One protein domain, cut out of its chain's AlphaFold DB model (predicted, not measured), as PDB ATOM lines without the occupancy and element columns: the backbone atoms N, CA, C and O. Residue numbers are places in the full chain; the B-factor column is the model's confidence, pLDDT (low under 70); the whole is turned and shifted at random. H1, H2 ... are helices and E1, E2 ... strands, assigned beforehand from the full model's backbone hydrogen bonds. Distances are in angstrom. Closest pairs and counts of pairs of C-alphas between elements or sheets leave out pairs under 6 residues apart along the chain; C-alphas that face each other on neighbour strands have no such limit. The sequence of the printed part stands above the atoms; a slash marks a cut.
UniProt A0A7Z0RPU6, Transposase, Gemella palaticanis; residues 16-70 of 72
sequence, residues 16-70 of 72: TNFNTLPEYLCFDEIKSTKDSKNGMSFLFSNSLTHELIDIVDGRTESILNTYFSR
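This is residues 16 to 70 of the 72 residues of the protein "Transposase" of Gemella palaticanis (UniProt A0A7Z0RPU6). A small three-stranded antiparallel sheet folds back and forth as two hairpins, E1 with E2 and E2 with E3, and one short helix, H1, set off from the sheet, only grazes it. The link from E1 to E2 loops out beyond one end of the strands. The printed part has 55 residues, in the order E1, E2, E3, H1, and the sheet order is E1, E2, E3. The class is mixed, helices and strands, with 27 residues, under half, in named elements; the whole is compact, with a radius of gyration of the C-alphas of 11.5 A and spans of 31 by 22 by 18 A.

Start at Thr 16 and go on to C-alpha 25 at (-23.243, -7.833, -41.080), where E1, residues 25 to 30, begins and runs 16.2 A. E2, residues 41 to 46, runs 17.2 A, and E3, residues 52 to 56, runs 11.8 A. Then find H1, residues 61 to 70, 14.7 A long, ending at C-alpha 70 at (-9.946, -3.856, -48.830).

The strands form a meander, each the antiparallel neighbour of the one before. Between E1 and E2, at 153 degrees, look for N 28 and O 43, 2.9 A apart. Between E2 and E3, at 158 degrees, N 42 and O 56 are 2.8 A apart. H1 is on the sheet only just, with 5 pairs of C-alphas within 10 A, and only grazes it with residues 63 to 67. Its closest C-alphas to E3 are those of Tyr 67 and Val 56, 7.6 A apart. In H1, 5 of 6 O i to N i+4 pairs are within hydrogen-bond range.

The two C-alphas farthest apart, those of Glu 23 and Lys 34, are 33.4 A apart. The printed part has no cut, and no link is long. Confidence is under 70 at residues 16 to 18 and 34 to 35.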
ATOM      1  N   THR A  16     -13.391 -18.232 -47.464       56.97
ATOM      2  CA  THR A  16     -13.952 -17.703 -48.697       56.97
ATOM      3  C   THR A  16     -13.438 -16.286 -48.820       56.97
ATOM      4  O   THR A  16     -13.683 -15.449 -47.956       56.97
ATOM      5  N   ASN A  17     -12.618 -16.049 -49.839       59.38
ATOM      6  CA  ASN A  17     -11.977 -14.764 -50.041       59.38
ATOM      7  C   ASN A  17     -13.077 -13.822 -50.539       59.38
ATOM      8  O   ASN A  17     -13.305 -13.680 -51.741       59.38
ATOM      9  N   PHE A  18     -13.864 -13.292 -49.605       68.62
ATOM     10  CA  PHE A  18     -14.960 -12.400 -49.919       68.62
ATOM     11  C   PHE A  18     -14.338 -11.149 -50.530       68.62
ATOM     12  O   PHE A  18     -13.624 -10.406 -49.866       68.62
ATOM     13  N   ASN A  19     -14.575 -10.936 -51.821       77.69
ATOM     14  CA  ASN A  19     -14.157  -9.707 -52.497       77.69
ATOM     15  C   ASN A  19     -15.132  -8.553 -52.209       77.69
ATOM     16  O   ASN A  19     -14.859  -7.409 -52.553       77.69
ATOM     17  N   THR A  20     -16.278  -8.852 -51.593       82.69
ATOM     18  CA  THR A  20     -17.364  -7.911 -51.312       82.69
ATOM     19  C   THR A  20     -17.950  -8.181 -49.934       82.69
ATOM     20  O   THR A  20     -18.114  -9.341 -49.549       82.69
ATOM     21  N   LEU A  21     -18.321  -7.122 -49.218       87.94
ATOM     22  CA  LEU A  21     -19.064  -7.235 -47.964       87.94
ATOM     23  C   LEU A  21     -20.550  -7.519 -48.244       87.94
ATOM     24  O   LEU A  21     -21.101  -6.953 -49.191       87.94
ATOM     25  N   PRO A  22     -21.219  -8.358 -47.434       87.75
ATOM     26  CA  PRO A  22     -22.669  -8.485 -47.487       87.75
ATOM     27  C   PRO A  22     -23.369  -7.194 -47.060       87.75
ATOM     28  O   PRO A  22     -22.819  -6.380 -46.323       87.75
ATOM     29  N   GLU A  23     -24.632  -7.066 -47.465       90.06
ATOM     30  CA  GLU A  23     -25.487  -5.928 -47.109       90.06
ATOM     31  C   GLU A  23     -25.772  -5.851 -45.598       90.06
ATOM     32  O   GLU A  23     -25.852  -4.762 -45.035       90.06
ATOM     33  N   TYR A  24     -25.862  -7.006 -44.926       92.62
ATOM     34  CA  TYR A  24     -26.127  -7.103 -43.490       92.62
ATOM     35  C   TYR A  24     -25.028  -7.905 -42.793       92.62
ATOM     36  O   TYR A  24     -24.824  -9.089 -43.075       92.62
ATOM     37  N   LEU A  25     -24.348  -7.263 -41.847       91.50
ATOM     38  CA  LEU A  25     -23.243  -7.833 -41.080       91.50
ATOM     39  C   LEU A  25     -23.645  -8.052 -39.621       91.50
ATOM     40  O   LEU A  25     -24.239  -7.181 -38.985       91.50
ATOM     41  N   CYS A  26     -23.267  -9.208 -39.090       93.06
ATOM     42  CA  CYS A  26     -23.259  -9.495 -37.663       93.06
ATOM     43  C   CYS A  26     -21.823  -9.439 -37.143       93.06
ATOM     44  O   CYS A  26     -20.901  -9.894 -37.817       93.06
ATOM     45  N   PHE A  27     -21.650  -8.911 -35.932       90.81
ATOM     46  CA  PHE A  27     -20.350  -8.708 -35.300       90.81
ATOM     47  C   PHE A  27     -20.326  -9.333 -33.908       90.81
ATOM     48  O   PHE A  27     -21.307  -9.220 -33.172       90.81
ATOM     49  N   ASP A  28     -19.201  -9.945 -33.547       91.44
ATOM     50  CA  ASP A  28     -18.963 -10.515 -32.221       91.44
ATOM     51  C   ASP A  28     -17.483 -10.388 -31.810       91.44
ATOM     52  O   ASP A  28     -16.595 -10.163 -32.639       91.44
ATOM     53  N   GLU A  29     -17.199 -10.531 -30.516       89.75
ATOM     54  CA  GLU A  29     -15.852 -10.443 -29.945       89.75
ATOM     55  C   GLU A  29     -15.439 -11.781 -29.322       89.75
ATOM     56  O   GLU A  29     -16.097 -12.297 -28.416       89.75
ATOM     57  N   ILE A  30     -14.304 -12.334 -29.759       89.00
ATOM     58  CA  ILE A  30     -13.813 -13.629 -29.273       89.00
ATOM     59  C   ILE A  30     -12.443 -13.503 -28.603       89.00
ATOM     60  O   ILE A  30     -11.562 -12.770 -29.054       89.00
ATOM     61  N   LYS A  31     -12.231 -14.258 -27.520       85.00
ATOM     62  CA  LYS A  31     -10.890 -14.459 -26.948       85.00
ATOM     63  C   LYS A  31     -10.157 -15.492 -27.781       85.00
ATOM     64  O   LYS A  31     -10.555 -16.654 -27.803       85.00
ATOM     65  N   SER A  32      -9.088 -15.067 -28.441       75.81
ATOM     66  CA  SER A  32      -8.206 -15.980 -29.161       75.81
ATOM     67  C   SER A  32      -7.278 -16.725 -28.189       75.81
ATOM     68  O   SER A  32      -7.416 -16.645 -26.964       75.81
ATOM     69  N   THR A  33      -6.347 -17.512 -28.723       78.31
ATOM     70  CA  THR A  33      -5.393 -18.278 -27.917       78.31
ATOM     71  C   THR A  33      -4.458 -17.351 -27.129       78.31
ATOM     72  O   THR A  33      -4.350 -16.150 -27.398       78.31
ATOM     73  N   LYS A  34      -3.742 -17.916 -26.148       68.88
ATOM     74  CA  LYS A  34      -2.768 -17.175 -25.323       68.88
ATOM     75  C   LYS A  34      -1.668 -16.483 -26.136       68.88
ATOM     76  O   LYS A  34      -1.073 -15.541 -25.628       68.88
ATOM     77  N   ASP A  35      -1.432 -16.930 -27.368       69.12
ATOM     78  CA  ASP A  35      -0.404 -16.394 -28.265       69.12
ATOM     79  C   ASP A  35      -0.923 -15.256 -29.164       69.12
ATOM     80  O   ASP A  35      -0.178 -14.730 -29.992       69.12
ATOM     81  N   SER A  36      -2.196 -14.867 -29.025       70.00
ATOM     82  CA  SER A  36      -2.746 -13.725 -29.757       70.00
ATOM     83  C   SER A  36      -2.068 -12.427 -29.323       70.00
ATOM     84  O   SER A  36      -1.983 -12.102 -28.137       70.00
ATOM     85  N   LYS A  37      -1.586 -11.651 -30.300       74.75
ATOM     86  CA  LYS A  37      -0.902 -10.375 -30.032       74.75
ATOM     87  C   LYS A  37      -1.857  -9.328 -29.468       74.75
ATOM     88  O   LYS A  37      -1.435  -8.439 -28.731       74.75
ATOM     89  N   ASN A  38      -3.139  -9.449 -29.807       73.06
ATOM     90  CA  ASN A  38      -4.141  -8.423 -29.563       73.06
ATOM     91  C   ASN A  38      -5.170  -8.803 -28.483       73.06
ATOM     92  O   ASN A  38      -6.084  -8.020 -28.224       73.06
ATOM     93  N   GLY A  39      -5.014  -9.949 -27.806       78.81
ATOM     94  CA  GLY A  39      -5.829 -10.411 -26.671       78.81
ATOM     95  C   GLY A  39      -7.278 -10.804 -27.006       78.81
ATOM     96  O   GLY A  39      -7.797 -11.767 -26.445       78.81
ATOM     97  N   MET A  40      -7.918 -10.086 -27.928       85.25
ATOM     98  CA  MET A  40      -9.260 -10.324 -28.454       85.25
ATOM     99  C   MET A  40      -9.222 -10.213 -29.976       85.25
ATOM    100  O   MET A  40      -8.599  -9.297 -30.519       85.25
ATOM    101  N   SER A  41      -9.930 -11.107 -30.649       89.06
ATOM    102  CA  SER A  41     -10.152 -11.062 -32.089       89.06
ATOM    103  C   SER A  41     -11.598 -10.664 -32.374       89.06
ATOM    104  O   SER A  41     -12.500 -10.918 -31.571       89.06
ATOM    105  N   PHE A  42     -11.808 -10.013 -33.509       89.69
ATOM    106  CA  PHE A  42     -13.113  -9.553 -33.951       89.69
ATOM    107  C   PHE A  42     -13.665 -10.527 -34.984       89.69
ATOM    108  O   PHE A  42     -13.009 -10.807 -35.985       89.69
ATOM    109  N   LEU A  43     -14.848 -11.069 -34.723       90.69
ATOM    110  CA  LEU A  43     -15.520 -12.018 -35.595       90.69
ATOM    111  C   LEU A  43     -16.670 -11.320 -36.313       90.69
ATOM    112  O   LEU A  43     -17.412 -10.555 -35.696       90.69
ATOM    113  N   PHE A  44     -16.865 -11.623 -37.594       90.44
ATOM    114  CA  PHE A  44     -18.048 -11.156 -38.301       90.44
ATOM    115  C   PHE A  44     -18.571 -12.162 -39.322       90.44
ATOM    116  O   PHE A  44     -17.849 -13.017 -39.841       90.44
ATOM    117  N   SER A  45     -19.873 -12.075 -39.565       91.19
ATOM    118  CA  SER A  45     -20.631 -13.019 -40.378       91.19
ATOM    119  C   SER A  45     -21.735 -12.312 -41.153       91.19
ATOM    120  O   SER A  45     -22.120 -11.179 -40.848       91.19
ATOM    121  N   ASN A  46     -22.250 -12.981 -42.180       91.06
ATOM    122  CA  ASN A  46     -23.430 -12.515 -42.888       91.06
ATOM    123  C   ASN A  46     -24.653 -12.712 -41.984       91.06
ATOM    124  O   ASN A  46     -24.924 -13.823 -41.531       91.06
ATOM    125  N   SER A  47     -25.402 -11.641 -41.730       91.69
ATOM    126  CA  SER A  47     -26.562 -11.687 -40.836       91.69
ATOM    127  C   SER A  47     -27.701 -12.561 -41.371       91.69
ATOM    128  O   SER A  47     -28.450 -13.127 -40.580       91.69
ATOM    129  N   LEU A  48     -27.817 -12.693 -42.697       91.19
ATOM    130  CA  LEU A  48     -28.892 -13.444 -43.347       91.19
ATOM    131  C   LEU A  48     -28.564 -14.932 -43.492       91.19
ATOM    132  O   LEU A  48     -29.408 -15.775 -43.199       91.19
ATOM    133  N   THR A  49     -27.361 -15.265 -43.966       89.69
ATOM    134  CA  THR A  49     -26.959 -16.670 -44.180       89.69
ATOM    135  C   THR A  49     -26.348 -17.305 -42.935       89.69
ATOM    136  O   THR A  49     -26.192 -18.521 -42.884       89.69
ATOM    137  N   HIS A  50     -26.008 -16.493 -41.926       87.12
ATOM    138  CA  HIS A  50     -25.226 -16.887 -40.753       87.12
ATOM    139  C   HIS A  50     -23.847 -17.476 -41.098       87.12
ATOM    140  O   HIS A  50     -23.210 -18.109 -40.255       87.12
ATOM    141  N   GLU A  51     -23.358 -17.255 -42.320       86.12
ATOM    142  CA  GLU A  51     -22.044 -17.717 -42.753       86.12
ATOM    143  C   GLU A  51     -20.946 -16.840 -42.158       86.12
ATOM    144  O   GLU A  51     -20.990 -15.608 -42.227       86.12
ATOM    145  N   LEU A  52     -19.950 -17.500 -41.574       86.19
ATOM    146  CA  LEU A  52     -18.758 -16.866 -41.034       86.19
ATOM    147  C   LEU A  52     -17.952 -16.243 -42.174       86.19
ATOM    148  O   LEU A  52     -17.615 -16.936 -43.131       86.19
ATOM    149  N   ILE A  53     -17.643 -14.951 -42.065       88.19
ATOM    150  CA  ILE A  53     -16.915 -14.244 -43.119       88.19
ATOM    151  C   ILE A  53     -15.422 -14.296 -42.844       88.19
ATOM    152  O   ILE A  53     -14.669 -14.866 -43.628       88.19
ATOM    153  N   ASP A  54     -14.996 -13.716 -41.723       88.50
ATOM    154  CA  ASP A  54     -13.592 -13.718 -41.325       88.50
ATOM    155  C   ASP A  54     -13.431 -13.424 -39.825       88.50
ATOM    156  O   ASP A  54     -14.362 -12.989 -39.136       88.50
ATOM    157  N   ILE A  55     -12.216 -13.658 -39.329       88.50
ATOM    158  CA  ILE A  55     -11.765 -13.331 -37.979       88.50
ATOM    159  C   ILE A  55     -10.571 -12.382 -38.090       88.50
ATOM    160  O   ILE A  55      -9.507 -12.740 -38.593       88.50
ATOM    161  N   VAL A  56     -10.718 -11.173 -37.556       88.62
ATOM    162  CA  VAL A  56      -9.657 -10.161 -37.525       88.62
ATOM    163  C   VAL A  56      -8.909 -10.239 -36.200       88.62
ATOM    164  O   VAL A  56      -9.516 -10.171 -35.131       88.62
ATOM    165  N   ASP A  57      -7.580 -10.357 -36.239       88.00
ATOM    166  CA  ASP A  57      -6.769 -10.340 -35.017       88.00
ATOM    167  C   ASP A  57      -6.642  -8.911 -34.463       88.00
ATOM    168  O   ASP A  57      -5.772  -8.130 -34.854       88.00
ATOM    169  N   GLY A  58      -7.558  -8.563 -33.561       88.44
ATOM    170  CA  GLY A  58      -7.655  -7.260 -32.919       88.44
ATOM    171  C   GLY A  58      -8.977  -6.547 -33.191       88.44
ATOM    172  O   GLY A  58      -9.648  -6.774 -34.193       88.44
ATOM    173  N   ARG A  59      -9.333  -5.646 -32.270       85.69
ATOM    174  CA  ARG A  59     -10.600  -4.889 -32.276       85.69
ATOM    175  C   ARG A  59     -10.423  -3.371 -32.258       85.69
ATOM    176  O   ARG A  59     -11.367  -2.638 -31.980       85.69
ATOM    177  N   THR A  60      -9.198  -2.880 -32.445       89.94
ATOM    178  CA  THR A  60      -8.953  -1.434 -32.461       89.94
ATOM    179  C   THR A  60      -9.406  -0.847 -33.790       89.94
ATOM    180  O   THR A  60      -9.298  -1.489 -34.833       89.94
ATOM    181  N   GLU A  61      -9.869   0.400 -33.763       91.31
ATOM    182  CA  GLU A  61     -10.345   1.113 -34.950       91.31
ATOM    183  C   GLU A  61      -9.317   1.096 -36.093       91.31
ATOM    184  O   GLU A  61      -9.659   0.801 -37.230       91.31
ATOM    185  N   SER A  62      -8.032   1.309 -35.788       93.00
ATOM    186  CA  SER A  62      -6.958   1.259 -36.789       93.00
ATOM    187  C   SER A  62      -6.869  -0.093 -37.504       93.00
ATOM    188  O   SER A  62      -6.616  -0.124 -38.709       93.00
ATOM    189  N   ILE A  63      -7.060  -1.199 -36.780       90.81
ATOM    190  CA  ILE A  63      -7.002  -2.551 -37.346       90.81
ATOM    191  C   ILE A  63      -8.233  -2.793 -38.213       90.81
ATOM    192  O   ILE A  63      -8.097  -3.237 -39.351       90.81
ATOM    193  N   LEU A  64      -9.419  -2.449 -37.706       91.19
ATOM    194  CA  LEU A  64     -10.673  -2.634 -38.431       91.19
ATOM    195  C   LEU A  64     -10.725  -1.769 -39.695       91.19
ATOM    196  O   LEU A  64     -11.060  -2.284 -40.755       91.19
ATOM    197  N   ASN A  65     -10.302  -0.505 -39.635       92.94
ATOM    198  CA  ASN A  65     -10.236   0.373 -40.806       92.94
ATOM    199  C   ASN A  65      -9.289  -0.182 -41.874       92.94
ATOM    200  O   ASN A  65      -9.647  -0.227 -43.047       92.94
ATOM    201  N   THR A  66      -8.108  -0.663 -41.468       92.44
ATOM    202  CA  THR A  66      -7.149  -1.302 -42.388       92.44
ATOM    203  C   THR A  66      -7.716  -2.594 -42.980       92.44
ATOM    204  O   THR A  66      -7.464  -2.922 -44.137       92.44
ATOM    205  N   TYR A  67      -8.476  -3.353 -42.190       90.81
ATOM    206  CA  TYR A  67      -9.119  -4.571 -42.656       90.81
ATOM    207  C   TYR A  67     -10.209  -4.253 -43.687       90.81
ATOM    208  O   TYR A  67     -10.155  -4.785 -44.796       90.81
ATOM    209  N   PHE A  68     -11.163  -3.380 -43.353       89.94
ATOM    210  CA  PHE A  68     -12.336  -3.096 -44.182       89.94
ATOM    211  C   PHE A  68     -12.043  -2.211 -45.401       89.94
ATOM    212  O   PHE A  68     -12.800  -2.258 -46.368       89.94
ATOM    213  N   SER A  69     -10.918  -1.485 -45.436       90.25
ATOM    214  CA  SER A  69     -10.508  -0.720 -46.625       90.25
ATOM    215  C   SER A  69     -10.244  -1.592 -47.859       90.25
ATOM    216  O   SER A  69     -10.165  -1.064 -48.960       90.25
ATOM    217  N   ARG A  70     -10.110  -2.919 -47.703       87.56
ATOM    218  CA  ARG A  70      -9.946  -3.856 -48.830       87.56
ATOM    219  C   ARG A  70     -11.209  -4.032 -49.684       87.56
ATOM    220  O   ARG A  70     -11.105  -4.572 -50.777       87.56
TER     221      ARG A  70